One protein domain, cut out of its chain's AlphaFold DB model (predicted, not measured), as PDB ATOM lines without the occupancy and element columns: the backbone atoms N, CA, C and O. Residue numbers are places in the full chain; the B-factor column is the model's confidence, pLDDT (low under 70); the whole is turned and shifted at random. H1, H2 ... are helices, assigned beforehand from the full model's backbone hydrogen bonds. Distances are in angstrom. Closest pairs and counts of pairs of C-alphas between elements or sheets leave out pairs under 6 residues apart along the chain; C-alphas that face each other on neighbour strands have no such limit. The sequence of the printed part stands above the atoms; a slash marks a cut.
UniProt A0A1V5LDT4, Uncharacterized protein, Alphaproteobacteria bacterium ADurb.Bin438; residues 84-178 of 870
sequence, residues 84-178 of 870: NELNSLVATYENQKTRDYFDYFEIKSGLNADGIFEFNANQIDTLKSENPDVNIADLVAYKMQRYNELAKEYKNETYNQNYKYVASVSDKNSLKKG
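This is residues 84 to 178 of the 870 residues of an uncharacterized protein of Alphaproteobacteria bacterium ADurb.Bin438 (UniProt A0A1V5LDT4). A long straight helix, H1, and a second helix, H3, meet near their C-terminal parts as a wide V, and two short helices sit at opposite ends of the length: H4 packs on the first turns of H1, and H2 lies beyond the first residues of H3. The chain folds back from the V to H4 through residues 155 to 168, a long stretch with no named element. The printed part has 95 residues, with four named helices in the order H1, H2, H3, H4 and no named strand; the class is all helix. The whole is loose, with a radius of gyration of the C-alphas of 17.2 A, and elongated, spanning 51 by 27 by 24 A.

H1, residues 84 to 109, touches H3, residues 136 to 154, with its residues 100 to 108 alone. The closest C-alphas of the two are those of Tyr 104 and Leu 150, 5.8 A apart. Their lines stand at a steep tilt of 58 degrees, and they run opposite ways. H2, residues 121 to 130, touches no helix. It is close to H3 but not clearly touching, the closest C-alphas being those of Ile 124 and Ile 136, 7.7 A apart, at a steep tilt of 58 degrees. H4, residues 169 to 176, touches H1 at residues 86 to 90 of H1 alone. The closest C-alphas there are those of Leu 86 and Lys 176, 6.5 A apart, and the two run opposite ways at a steep tilt of 55 degrees. H2 is apart from H1 and from H4, and H3 is apart from H4. Every O i to N i+4 pair is within hydrogen-bond range in H1, H2 and H4; in H3 it is 13 of 15.

H1 begins at C-alpha 84, (3.179, -67.427, -24.883), and ends at C-alpha 109, (-19.657, -37.547, -28.272), 37.8 A away. H2 measures 13.7 A from C-alpha 121 to C-alpha 130. H3 measures 25.4 A from C-alpha 136 to C-alpha 154 and has a kink of 27 degrees near residue 148. H4 measures 10.0 A and ends at C-alpha 176, (9.528, -58.732, -28.075).

The two C-alphas farthest apart are those of Pro 132 and Lys 177, 52.5 A. The printed part has no cut. The links H1 to H2 and H3 to H4 are long, with 11 and 14 residues, and the link H2 to H3 is tight, with 5. The mean pLDDT of the printed part is 74.9. It is under 70 in 34 residues, among them residues 84 to 93, 129 to 134 and 170 to 178, and the mean over H4 is 58.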
ATOM      1  N   ASN A  84       4.477 -67.503 -25.562       54.62
ATOM      2  CA  ASN A  84       3.179 -67.427 -24.883       54.62
ATOM      3  C   ASN A  84       3.063 -66.168 -24.021       54.62
ATOM      4  O   ASN A  84       2.024 -65.510 -24.037       54.62
ATOM      5  N   GLU A  85       4.136 -65.805 -23.318       53.34
ATOM      6  CA  GLU A  85       4.208 -64.588 -22.505       53.34
ATOM      7  C   GLU A  85       4.116 -63.333 -23.387       53.34
ATOM      8  O   GLU A  85       3.302 -62.443 -23.130       53.34
ATOM      9  N   LEU A  86       4.858 -63.309 -24.502       60.16
ATOM     10  CA  LEU A  86       4.767 -62.238 -25.494       60.16
ATOM     11  C   LEU A  86       3.360 -62.130 -26.093       60.16
ATOM     12  O   LEU A  86       2.838 -61.027 -26.236       60.16
ATOM     13  N   ASN A  87       2.737 -63.255 -26.451       62.75
ATOM     14  CA  ASN A  87       1.390 -63.254 -27.017       62.75
ATOM     15  C   ASN A  87       0.346 -62.757 -26.007       62.75
ATOM     16  O   ASN A  87      -0.552 -62.011 -26.397       62.75
ATOM     17  N   SER A  88       0.488 -63.112 -24.726       52.41
ATOM     18  CA  SER A  88      -0.371 -62.600 -23.654       52.41
ATOM     19  C   SER A  88      -0.218 -61.086 -23.495       52.41
ATOM     20  O   SER A  88      -1.212 -60.368 -23.482       52.41
ATOM     21  N   LEU A  89       1.019 -60.580 -23.460       55.84
ATOM     22  CA  LEU A  89       1.304 -59.149 -23.330       55.84
ATOM     23  C   LEU A  89       0.818 -58.339 -24.544       55.84
ATOM     24  O   LEU A  89       0.246 -57.261 -24.390       55.84
ATOM     25  N   VAL A  90       1.021 -58.865 -25.757       63.47
ATOM     26  CA  VAL A  90       0.511 -58.278 -27.004       63.47
ATOM     27  C   VAL A  90      -1.013 -58.204 -26.976       63.47
ATOM     28  O   VAL A  90      -1.558 -57.156 -27.310       63.47
ATOM     29  N   ALA A  91      -1.698 -59.265 -26.542       62.03
ATOM     30  CA  ALA A  91      -3.153 -59.265 -26.428       62.03
ATOM     31  C   ALA A  91      -3.649 -58.223 -25.409       62.03
ATOM     32  O   ALA A  91      -4.582 -57.478 -25.707       62.03
ATOM     33  N   THR A  92      -2.994 -58.098 -24.250       51.88
ATOM     34  CA  THR A  92      -3.308 -57.065 -23.247       51.88
ATOM     35  C   THR A  92      -3.125 -55.655 -23.804       51.88
ATOM     36  O   THR A  92      -4.010 -54.813 -23.650       51.88
ATOM     37  N   TYR A  93      -2.004 -55.393 -24.482       64.12
ATOM     38  CA  TYR A  93      -1.726 -54.094 -25.099       64.12
ATOM     39  C   TYR A  93      -2.749 -53.752 -26.192       64.12
ATOM     40  O   TYR A  93      -3.265 -52.636 -26.237       64.12
ATOM     41  N   GLU A  94      -3.090 -54.729 -27.037       72.62
ATOM     42  CA  GLU A  94      -4.110 -54.586 -28.077       72.62
ATOM     43  C   GLU A  94      -5.497 -54.277 -27.492       72.62
ATOM     44  O   GLU A  94      -6.187 -53.373 -27.975       72.62
ATOM     45  N   ASN A  95      -5.889 -54.962 -26.417       60.69
ATOM     46  CA  ASN A  95      -7.166 -54.732 -25.743       60.69
ATOM     47  C   ASN A  95      -7.214 -53.361 -25.049       60.69
ATOM     48  O   ASN A  95      -8.200 -52.643 -25.213       60.69
ATOM     49  N   GLN A  96      -6.146 -52.954 -24.351       63.28
ATOM     50  CA  GLN A  96      -6.085 -51.648 -23.686       63.28
ATOM     51  C   GLN A  96      -6.217 -50.494 -24.686       63.28
ATOM     52  O   GLN A  96      -7.059 -49.620 -24.505       63.28
ATOM     53  N   LYS A  97      -5.456 -50.530 -25.787       76.25
ATOM     54  CA  LYS A  97      -5.553 -49.524 -26.857       76.25
ATOM     55  C   LYS A  97      -6.935 -49.485 -27.497       76.25
ATOM     56  O   LYS A  97      -7.444 -48.422 -27.840       76.25
ATOM     57  N   THR A  98      -7.557 -50.652 -27.648       77.12
ATOM     58  CA  THR A  98      -8.924 -50.743 -28.163       77.12
ATOM     59  C   THR A  98      -9.923 -50.071 -27.216       77.12
ATOM     60  O   THR A  98     -10.773 -49.321 -27.689       77.12
ATOM     61  N   ARG A  99      -9.801 -50.263 -25.895       69.50
ATOM     62  CA  ARG A  99     -10.644 -49.584 -24.894       69.50
ATOM     63  C   ARG A  99     -10.419 -48.077 -24.858       69.50
ATOM     64  O   ARG A  99     -11.377 -47.324 -24.981       69.50
ATOM     65  N   ASP A 100      -9.162 -47.642 -24.786       76.50
ATOM     66  CA  ASP A 100      -8.781 -46.223 -24.776       76.50
ATOM     67  C   ASP A 100      -9.371 -45.463 -25.982       76.50
ATOM     68  O   ASP A 100      -9.806 -44.315 -25.869       76.50
ATOM     69  N   TYR A 101      -9.430 -46.122 -27.142       88.56
ATOM     70  CA  TYR A 101     -10.097 -45.597 -28.327       88.56
ATOM     71  C   TYR A 101     -11.608 -45.400 -28.110       88.56
ATOM     72  O   TYR A 101     -12.141 -44.335 -28.436       88.56
ATOM     73  N   PHE A 102     -12.316 -46.400 -27.575       80.69
ATOM     74  CA  PHE A 102     -13.760 -46.304 -27.345       80.69
ATOM     75  C   PHE A 102     -14.106 -45.277 -26.261       80.69
ATOM     76  O   PHE A 102     -14.987 -44.447 -26.499       80.69
ATOM     77  N   ASP A 103     -13.352 -45.243 -25.160       74.44
ATOM     78  CA  ASP A 103     -13.462 -44.226 -24.106       74.44
ATOM     79  C   ASP A 103     -13.352 -42.812 -24.690       74.44
ATOM     80  O   ASP A 103     -14.174 -41.935 -24.410       74.44
ATOM     81  N   TYR A 104     -12.350 -42.577 -25.546       89.62
ATOM     82  CA  TYR A 104     -12.132 -41.271 -26.163       89.62
ATOM     83  C   TYR A 104     -13.363 -40.807 -26.942       89.62
ATOM     84  O   TYR A 104     -13.796 -39.660 -26.799       89.62
ATOM     85  N   PHE A 105     -13.926 -41.682 -27.777       93.06
ATOM     86  CA  PHE A 105     -15.057 -41.324 -28.628       93.06
ATOM     87  C   PHE A 105     -16.381 -41.244 -27.876       93.06
ATOM     88  O   PHE A 105     -17.199 -40.389 -28.224       93.06
ATOM     89  N   GLU A 106     -16.578 -42.057 -26.839       88.25
ATOM     90  CA  GLU A 106     -17.718 -41.927 -25.932       88.25
ATOM     91  C   GLU A 106     -17.721 -40.530 -25.303       88.25
ATOM     92  O   GLU A 106     -18.690 -39.782 -25.450       88.25
ATOM     93  N   ILE A 107     -16.598 -40.119 -24.706       85.75
ATOM     94  CA  ILE A 107     -16.489 -38.807 -24.060       85.75
ATOM     95  C   ILE A 107     -16.602 -37.683 -25.096       85.75
ATOM     96  O   ILE A 107     -17.354 -36.730 -24.897       85.75
ATOM     97  N   LYS A 108     -15.925 -37.810 -26.245       93.19
ATOM     98  CA  LYS A 108     -15.997 -36.830 -27.343       93.19
ATOM     99  C   LYS A 108     -17.432 -36.595 -27.815       93.19
ATOM    100  O   LYS A 108     -17.773 -35.469 -28.167       93.19
ATOM    101  N   SER A 109     -18.260 -37.640 -27.835       91.38
ATOM    102  CA  SER A 109     -19.657 -37.547 -28.272       91.38
ATOM    103  C   SER A 109     -20.545 -36.735 -27.323       91.38
ATOM    104  O   SER A 109     -21.558 -36.197 -27.764       91.38
ATOM    105  N   GLY A 110     -20.146 -36.605 -26.054       88.25
ATOM    106  CA  GLY A 110     -20.846 -35.818 -25.038       88.25
ATOM    107  C   GLY A 110     -20.300 -34.402 -24.834       88.25
ATOM    108  O   GLY A 110     -20.711 -33.736 -23.890       88.25
ATOM    109  N   LEU A 111     -19.366 -33.923 -25.666       93.19
ATOM    110  CA  LEU A 111     -18.849 -32.554 -25.553       93.19
ATOM    111  C   LEU A 111     -19.841 -31.522 -26.108       93.19
ATOM    112  O   LEU A 111     -20.396 -31.686 -27.197       93.19
ATOM    113  N   ASN A 112     -20.006 -30.416 -25.386       90.81
ATOM    114  CA  ASN A 112     -20.763 -29.252 -25.830       90.81
ATOM    115  C   ASN A 112     -19.941 -28.360 -26.794       90.81
ATOM    116  O   ASN A 112     -18.794 -28.653 -27.141       90.81
ATOM    117  N   ALA A 113     -20.524 -27.237 -27.228       89.12
ATOM    118  CA  ALA A 113     -19.882 -26.300 -28.158       89.12
ATOM    119  C   ALA A 113     -18.605 -25.633 -27.603       89.12
ATOM    120  O   ALA A 113     -17.752 -25.215 -28.387       89.12
ATOM    121  N   ASP A 114     -18.466 -25.567 -26.279       88.88
ATOM    122  CA  ASP A 114     -17.293 -25.029 -25.586       88.88
ATOM    123  C   ASP A 114     -16.227 -26.111 -25.319       88.88
ATOM    124  O   ASP A 114     -15.180 -25.831 -24.736       88.88
ATOM    125  N   GLY A 115     -16.466 -27.350 -25.770       88.25
ATOM    126  CA  GLY A 115     -15.552 -28.477 -25.604       88.25
ATOM    127  C   GLY A 115     -15.544 -29.064 -24.193       88.25
ATOM    128  O   GLY A 115     -14.564 -29.704 -23.823       88.25
ATOM    129  N   ILE A 116     -16.602 -28.845 -23.409       88.25
ATOM    130  CA  ILE A 116     -16.783 -29.406 -22.065       88.25
ATOM    131  C   ILE A 116     -17.769 -30.571 -22.147       88.25
ATOM    132  O   ILE A 116     -18.792 -30.469 -22.820       88.25
ATOM    133  N   PHE A 117     -17.469 -31.676 -21.465       90.50
ATOM    134  CA  PHE A 117     -18.373 -32.817 -21.385       90.50
ATOM    135  C   PHE A 117     -19.638 -32.446 -20.610       90.50
ATOM    136  O   PHE A 117     -19.563 -31.971 -19.477       90.50
ATOM    137  N   GLU A 118     -20.796 -32.698 -21.207       91.56
ATOM    138  CA  GLU A 118     -22.096 -32.490 -20.585       91.56
ATOM    139  C   GLU A 118     -22.923 -33.769 -20.647       91.56
ATOM    140  O   GLU A 118     -23.189 -34.329 -21.711       91.56
ATOM    141  N   PHE A 119     -23.399 -34.200 -19.482       86.31
ATOM    142  CA  PHE A 119     -24.475 -35.176 -19.421       86.31
ATOM    143  C   PHE A 119     -25.761 -34.539 -19.958       86.31
ATOM    144  O   PHE A 119     -26.110 -33.413 -19.598       86.31
ATOM    145  N   ASN A 120     -26.498 -35.261 -20.799       86.38
ATOM    146  CA  ASN A 120     -27.794 -34.786 -21.272       86.38
ATOM    147  C   ASN A 120     -28.843 -34.796 -20.142       86.38
ATOM    148  O   ASN A 120     -28.659 -35.444 -19.114       86.38
ATOM    149  N   ALA A 121     -29.964 -34.093 -20.335       83.06
ATOM    150  CA  ALA A 121     -30.997 -33.965 -19.303       83.06
ATOM    151  C   ALA A 121     -31.516 -35.324 -18.803       83.06
ATOM    152  O   ALA A 121     -31.641 -35.506 -17.599       83.06
ATOM    153  N   ASN A 122     -31.703 -36.305 -19.693       81.56
ATOM    154  CA  ASN A 122     -32.120 -37.649 -19.296       81.56
ATOM    155  C   ASN A 122     -31.030 -38.371 -18.499       81.56
ATOM    156  O   ASN A 122     -31.360 -39.084 -17.565       81.56
ATOM    157  N   GLN A 123     -29.749 -38.195 -18.829       80.75
ATOM    158  CA  GLN A 123     -28.629 -38.752 -18.066       80.75
ATOM    159  C   GLN A 123     -28.499 -38.087 -16.699       80.75
ATOM    160  O   GLN A 123     -28.281 -38.784 -15.724       80.75
ATOM    161  N   ILE A 124     -28.675 -36.768 -16.601       77.19
ATOM    162  CA  ILE A 124     -28.683 -36.056 -15.317       77.19
ATOM    163  C   ILE A 124     -29.880 -36.496 -14.480       77.19
ATOM    164  O   ILE A 124     -29.715 -36.748 -13.293       77.19
ATOM    165  N   ASP A 125     -31.064 -36.600 -15.076       81.12
ATOM    166  CA  ASP A 125     -32.270 -37.053 -14.389       81.12
ATOM    167  C   ASP A 125     -32.149 -38.522 -13.987       81.12
ATOM    168  O   ASP A 125     -32.566 -38.876 -12.893       81.12
ATOM    169  N   THR A 126     -31.510 -39.354 -14.810       71.19
ATOM    170  CA  THR A 126     -31.174 -40.746 -14.487       71.19
ATOM    171  C   THR A 126     -30.196 -40.770 -13.315       71.19
ATOM    172  O   THR A 126     -30.598 -41.196 -12.241       71.19
ATOM    173  N   LEU A 127     -29.022 -40.142 -13.430       68.12
ATOM    174  CA  LEU A 127     -28.014 -40.026 -12.367       68.12
ATOM    175  C   LEU A 127     -28.579 -39.440 -11.066       68.12
ATOM    176  O   LEU A 127     -28.209 -39.898  -9.996       68.12
ATOM    177  N   LYS A 128     -29.486 -38.457 -11.130       70.25
ATOM    178  CA  LYS A 128     -30.138 -37.850  -9.954       70.25
ATOM    179  C   LYS A 128     -31.308 -38.667  -9.418       70.25
ATOM    180  O   LYS A 128     -31.601 -38.609  -8.227       70.25
ATOM    181  N   SER A 129     -31.997 -39.421 -10.270       57.72
ATOM    182  CA  SER A 129     -33.009 -40.389  -9.840       57.72
ATOM    183  C   SER A 129     -32.371 -41.625  -9.205       57.72
ATOM    184  O   SER A 129     -32.970 -42.235  -8.321       57.72
ATOM    185  N   GLU A 130     -31.153 -41.962  -9.629       51.38
ATOM    186  CA  GLU A 130     -30.327 -43.059  -9.131       51.38
ATOM    187  C   GLU A 130     -29.531 -42.640  -7.883       51.38
ATOM    188  O   GLU A 130     -29.416 -43.405  -6.924       51.38
ATOM    189  N   ASN A 131     -29.072 -41.388  -7.851       52.66
ATOM    190  CA  ASN A 131     -28.364 -40.735  -6.757       52.66
ATOM    191  C   ASN A 131     -28.770 -39.241  -6.652       52.66
ATOM    192  O   ASN A 131     -28.182 -38.391  -7.322       52.66
ATOM    193  N   PRO A 132     -29.711 -38.875  -5.762       66.44
ATOM    194  CA  PRO A 132     -30.149 -37.484  -5.591       66.44
ATOM    195  C   PRO A 132     -29.047 -36.496  -5.177       66.44
ATOM    196  O   PRO A 132     -29.195 -35.299  -5.427       66.44
ATOM    197  N   ASP A 133     -27.962 -36.991  -4.575       61.56
ATOM    198  CA  ASP A 133     -26.833 -36.212  -4.059       61.56
ATOM    199  C   ASP A 133     -25.610 -36.239  -5.003       61.56
ATOM    200  O   ASP A 133     -24.544 -35.732  -4.655       61.56
ATOM    201  N   VAL A 134     -25.747 -36.795  -6.217       57.44
ATOM    202  CA  VAL A 134     -24.654 -36.909  -7.195       57.44
ATOM    203  C   VAL A 134     -24.045 -35.543  -7.525       57.44
ATOM    204  O   VAL A 134     -24.727 -34.627  -8.008       57.44
ATOM    205  N   ASN A 135     -22.731 -35.401  -7.323       78.94
ATOM    206  CA  ASN A 135     -22.001 -34.218  -7.766       78.94
ATOM    207  C   ASN A 135     -21.616 -34.354  -9.244       78.94
ATOM    208  O   ASN A 135     -20.552 -34.854  -9.604       78.94
ATOM    209  N   ILE A 136     -22.500 -33.865 -10.115       78.81
ATOM    210  CA  ILE A 136     -22.292 -33.873 -11.570       78.81
ATOM    211  C   ILE A 136     -20.993 -33.152 -11.970       78.81
ATOM    212  O   ILE A 136     -20.370 -33.542 -12.954       78.81
ATOM    213  N   ALA A 137     -20.554 -32.138 -11.217       72.94
ATOM    214  CA  ALA A 137     -19.338 -31.398 -11.545       72.94
ATOM    215  C   ALA A 137     -18.071 -32.262 -11.418       72.94
ATOM    216  O   ALA A 137     -17.188 -32.158 -12.268       72.94
ATOM    217  N   ASP A 138     -18.010 -33.152 -10.423       62.25
ATOM    218  CA  ASP A 138     -16.856 -34.037 -10.209       62.25
ATOM    219  C   ASP A 138     -16.780 -35.112 -11.305       62.25
ATOM    220  O   ASP A 138     -15.709 -35.391 -11.845       62.25
ATOM    221  N   LEU A 139     -17.933 -35.652 -11.719       63.78
ATOM    222  CA  LEU A 139     -18.019 -36.602 -12.836       63.78
ATOM    223  C   LEU A 139     -17.612 -35.967 -14.172       63.78
ATOM    224  O   LEU A 139     -16.932 -36.598 -14.985       63.78
ATOM    225  N   VAL A 140     -18.005 -34.709 -14.400       77.00
ATOM    226  CA  VAL A 140     -17.576 -33.939 -15.575       77.00
ATOM    227  C   VAL A 140     -16.067 -33.688 -15.533       77.00
ATOM    228  O   VAL A 140     -15.403 -33.867 -16.553       77.00
ATOM    229  N   ALA A 141     -15.504 -33.330 -14.375       64.38
ATOM    230  CA  ALA A 141     -14.063 -33.128 -14.221       64.38
ATOM    231  C   ALA A 141     -13.268 -34.405 -14.550       64.38
ATOM    232  O   ALA A 141     -12.318 -34.344 -15.335       64.38
ATOM    233  N   TYR A 142     -13.718 -35.559 -14.050       63.75
ATOM    234  CA  TYR A 142     -13.142 -36.869 -14.365       63.75
ATOM    235  C   TYR A 142     -13.173 -37.182 -15.869       63.75
ATOM    236  O   TYR A 142     -12.138 -37.468 -16.475       63.75
ATOM    237  N   LYS A 143     -14.345 -37.056 -16.513       75.62
ATOM    238  CA  LYS A 143     -14.495 -37.295 -17.962       75.62
ATOM    239  C   LYS A 143     -13.597 -36.355 -18.779       75.62
ATOM    240  O   LYS A 143     -12.982 -36.786 -19.751       75.62
ATOM    241  N   MET A 144     -13.461 -35.093 -18.371       86.50
ATOM    242  CA  MET A 144     -12.608 -34.118 -19.058       86.50
ATOM    243  C   MET A 144     -11.110 -34.409 -18.925       86.50
ATOM    244  O   MET A 144     -10.371 -34.222 -19.894       86.50
ATOM    245  N   GLN A 145     -10.645 -34.884 -17.769       68.31
ATOM    246  CA  GLN A 145      -9.259 -35.327 -17.604       68.31
ATOM    247  C   GLN A 145      -8.957 -36.514 -18.521       68.31
ATOM    248  O   GLN A 145      -8.039 -36.434 -19.343       68.31
ATOM    249  N   ARG A 146      -9.807 -37.546 -18.469       70.56
ATOM    250  CA  ARG A 146      -9.690 -38.737 -19.316       70.56
ATOM    251  C   ARG A 146      -9.707 -38.381 -20.806       70.56
ATOM    252  O   ARG A 146      -8.876 -38.864 -21.570       70.56
ATOM    253  N   TYR A 147     -10.584 -37.466 -21.230       83.81
ATOM    254  CA  TYR A 147     -10.607 -36.966 -22.610       83.81
ATOM    255  C   TYR A 147      -9.288 -36.305 -23.020       83.81
ATOM    256  O   TYR A 147      -8.779 -36.586 -24.104       83.81
ATOM    257  N   ASN A 148      -8.721 -35.438 -22.178       77.69
ATOM    258  CA  ASN A 148      -7.483 -34.720 -22.489       77.69
ATOM    259  C   ASN A 148      -6.271 -35.655 -22.603       77.69
ATOM    260  O   ASN A 148      -5.392 -35.427 -23.437       77.69
ATOM    261  N   GLU A 149      -6.219 -36.703 -21.784       72.31
ATOM    262  CA  GLU A 149      -5.192 -37.741 -21.861       72.31
ATOM    263  C   GLU A 149      -5.290 -38.513 -23.175       72.31
ATOM    264  O   GLU A 149      -4.329 -38.547 -23.947       72.31
ATOM    265  N   LEU A 150      -6.477 -39.038 -23.478       74.75
ATOM    266  CA  LEU A 150      -6.732 -39.838 -24.673       74.75
ATOM    267  C   LEU A 150      -6.640 -39.016 -25.970       74.75
ATOM    268  O   LEU A 150      -6.211 -39.517 -27.013       74.75
ATOM    269  N   ALA A 151      -6.961 -37.720 -25.919       86.44
ATOM    270  CA  ALA A 151      -6.826 -36.801 -27.046       86.44
ATOM    271  C   ALA A 151      -5.374 -36.653 -27.529       86.44
ATOM    272  O   ALA A 151      -5.153 -36.251 -28.673       86.44
ATOM    273  N   LYS A 152      -4.365 -36.978 -26.709       81.75
ATOM    274  CA  LYS A 152      -2.964 -36.991 -27.163       81.75
ATOM    275  C   LYS A 152      -2.760 -37.970 -28.321       81.75
ATOM    276  O   LYS A 152      -1.980 -37.673 -29.223       81.75
ATOM    277  N   GLU A 153      -3.504 -39.071 -28.314       82.88
ATOM    278  CA  GLU A 153      -3.395 -40.158 -29.280       82.88
ATOM    279  C   GLU A 153      -4.510 -40.117 -30.334       82.88
ATOM    280  O   GLU A 153      -4.228 -40.093 -31.530       82.88
ATOM    281  N   TYR A 154      -5.772 -40.007 -29.914       90.69
ATOM    282  CA  TYR A 154      -6.919 -40.240 -30.802       90.69
ATOM    283  C   TYR A 154      -7.564 -38.971 -31.378       90.69
ATOM    284  O   TYR A 154      -8.529 -39.060 -32.136       90.69
ATOM    285  N   LYS A 155      -7.054 -37.762 -31.083       92.56
ATOM    286  CA  LYS A 155      -7.692 -36.498 -31.533       92.56
ATOM    287  C   LYS A 155      -7.921 -36.387 -33.040       92.56
ATOM    288  O   LYS A 155      -8.858 -35.709 -33.460       92.56
ATOM    289  N   ASN A 156      -7.060 -37.030 -33.824       91.56
ATOM    290  CA  ASN A 156      -7.094 -37.007 -35.284       91.56
ATOM    291  C   ASN A 156      -7.847 -38.206 -35.885       91.56
ATOM    292  O   ASN A 156      -8.004 -38.265 -37.101       91.56
ATOM    293  N   GLU A 157      -8.303 -39.145 -35.055       91.94
ATOM    294  CA  GLU A 157      -9.033 -40.331 -35.493       91.94
ATOM    295  C   GLU A 157     -10.520 -40.025 -35.731       91.94
ATOM    296  O   GLU A 157     -11.082 -39.032 -35.251       91.94
ATOM    297  N   THR A 158     -11.187 -40.929 -36.449       92.50
ATOM    298  CA  THR A 158     -12.649 -40.925 -36.638       92.50
ATOM    299  C   THR A 158     -13.263 -42.160 -35.992       92.50
ATOM    300  O   THR A 158     -12.630 -43.215 -35.999       92.50
ATOM    301  N   TYR A 159     -14.469 -42.029 -35.422       93.44
ATOM    302  CA  TYR A 159     -15.135 -43.123 -34.710       93.44
ATOM    303  C   TYR A 159     -15.461 -44.298 -35.640       93.44
ATOM    304  O   TYR A 159     -16.027 -44.122 -36.719       93.44
ATOM    305  N   ASN A 160     -15.154 -45.503 -35.176       91.94
ATOM    306  CA  ASN A 160     -15.397 -46.775 -35.822       91.94
ATOM    307  C   ASN A 160     -15.838 -47.771 -34.744       91.94
ATOM    308  O   ASN A 160     -15.039 -48.200 -33.919       91.94
ATOM    309  N   GLN A 161     -17.107 -48.175 -34.791       86.06
ATOM    310  CA  GLN A 161     -17.705 -49.106 -33.826       86.06
ATOM    311  C   GLN A 161     -17.027 -50.490 -33.776       86.06
ATOM    312  O   GLN A 161     -17.185 -51.213 -32.804       86.06
ATOM    313  N   ASN A 162     -16.297 -50.870 -34.831       89.19
ATOM    314  CA  ASN A 162     -15.597 -52.151 -34.940       89.19
ATOM    315  C   ASN A 162     -14.076 -51.975 -34.809       89.19
ATOM    316  O   ASN A 162     -13.315 -52.813 -35.300       89.19
ATOM    317  N   TYR A 163     -13.617 -50.852 -34.251       90.56
ATOM    318  CA  TYR A 163     -12.197 -50.624 -34.041       90.56
ATOM    319  C   TYR A 163     -11.623 -51.726 -33.156       90.56
ATOM    320  O   TYR A 163     -12.150 -52.041 -32.093       90.56
ATOM    321  N   LYS A 164     -10.526 -52.312 -33.620       88.38
ATOM    322  CA  LYS A 164      -9.689 -53.198 -32.833       88.38
ATOM    323  C   LYS A 164      -8.259 -52.809 -33.124       88.38
ATOM    324  O   LYS A 164      -7.826 -52.868 -34.278       88.38
ATOM    325  N   TYR A 165      -7.544 -52.391 -32.093       83.44
ATOM    326  CA  TYR A 165      -6.129 -52.132 -32.227       83.44
ATOM    327  C   TYR A 165      -5.416 -53.464 -32.444       83.44
ATOM    328  O   TYR A 165      -5.565 -54.406 -31.670       83.44
ATOM    329  N   VAL A 166      -4.662 -53.547 -33.534       88.94
ATOM    330  CA  VAL A 166      -3.770 -54.668 -33.815       88.94
ATOM    331  C   VAL A 166      -2.364 -54.116 -33.712       88.94
ATOM    332  O   VAL A 166      -2.006 -53.202 -34.459       88.94
ATOM    333  N   ALA A 167      -1.573 -54.669 -32.799       77.06
ATOM    334  CA  ALA A 167      -0.216 -54.227 -32.562       77.06
ATOM    335  C   ALA A 167       0.577 -54.367 -33.865       77.06
ATOM    336  O   ALA A 167       0.604 -55.425 -34.510       77.06
ATOM    337  N   SER A 168       1.203 -53.275 -34.289       79.19
ATOM    338  CA  SER A 168       2.030 -53.258 -35.488       79.19
ATOM    339  C   SER A 168       3.251 -54.166 -35.317       79.19
ATOM    340  O   SER A 168       3.607 -54.572 -34.213       79.19
ATOM    341  N   VAL A 169       3.951 -54.476 -36.412       70.12
ATOM    342  CA  VAL A 169       5.232 -55.202 -36.329       70.12
ATOM    343  C   VAL A 169       6.236 -54.434 -35.461       70.12
ATOM    344  O   VAL A 169       7.018 -55.059 -34.756       70.12
ATOM    345  N   SER A 170       6.195 -53.098 -35.463       61.50
ATOM    346  CA  SER A 170       6.954 -52.273 -34.518       61.50
ATOM    347  C   SER A 170       6.496 -52.474 -33.079       61.50
ATOM    348  O   SER A 170       7.351 -52.754 -32.258       61.50
ATOM    349  N   ASP A 171       5.198 -52.433 -32.773       58.38
ATOM    350  CA  ASP A 171       4.696 -52.636 -31.403       58.38
ATOM    351  C   ASP A 171       5.037 -54.037 -30.889       58.38
ATOM    352  O   ASP A 171       5.571 -54.187 -29.798       58.38
ATOM    353  N   LYS A 172       4.832 -55.073 -31.712       66.00
ATOM    354  CA  LYS A 172       5.189 -56.461 -31.382       66.00
ATOM    355  C   LYS A 172       6.694 -56.640 -31.218       66.00
ATOM    356  O   LYS A 172       7.114 -57.378 -30.339       66.00
ATOM    357  N   ASN A 173       7.516 -55.962 -32.020       55.34
ATOM    358  CA  ASN A 173       8.970 -55.983 -31.855       55.34
ATOM    359  C   ASN A 173       9.438 -55.170 -30.640       55.34
ATOM    360  O   ASN A 173      10.417 -55.578 -30.025       55.34
ATOM    361  N   SER A 174       8.754 -54.083 -30.274       50.09
ATOM    362  CA  SER A 174       8.993 -53.322 -29.038       50.09
ATOM    363  C   SER A 174       8.588 -54.120 -27.799       50.09
ATOM    364  O   SER A 174       9.246 -54.035 -26.772       50.09
ATOM    365  N   LEU A 175       7.537 -54.939 -27.909       53.09
ATOM    366  CA  LEU A 175       7.121 -55.890 -26.878       53.09
ATOM    367  C   LEU A 175       8.051 -57.123 -26.823       53.09
ATOM    368  O   LEU A 175       8.230 -57.686 -25.754       53.09
ATOM    369  N   LYS A 176       8.666 -57.534 -27.949       52.47
ATOM    370  CA  LYS A 176       9.528 -58.732 -28.075       52.47
ATOM    371  C   LYS A 176      11.004 -58.488 -27.745       52.47
ATOM    372  O   LYS A 176      11.588 -59.271 -27.009       52.47
ATOM    373  N   LYS A 177      11.636 -57.444 -28.294       47.53
ATOM    374  CA  LYS A 177      13.067 -57.144 -28.113       47.53
ATOM    375  C   LYS A 177      13.289 -56.196 -26.944       47.53
ATOM    376  O   LYS A 177      13.035 -55.002 -27.071       47.53
ATOM    377  N   GLY A 178      13.956 -56.681 -25.899       49.00
ATOM    378  CA  GLY A 178      14.565 -55.869 -24.837       49.00
ATOM    379  C   GLY A 178      15.721 -54.960 -25.300       49.00
ATOM    380  O   GLY A 178      16.673 -54.753 -24.566       49.00
TER     381      GLY A 178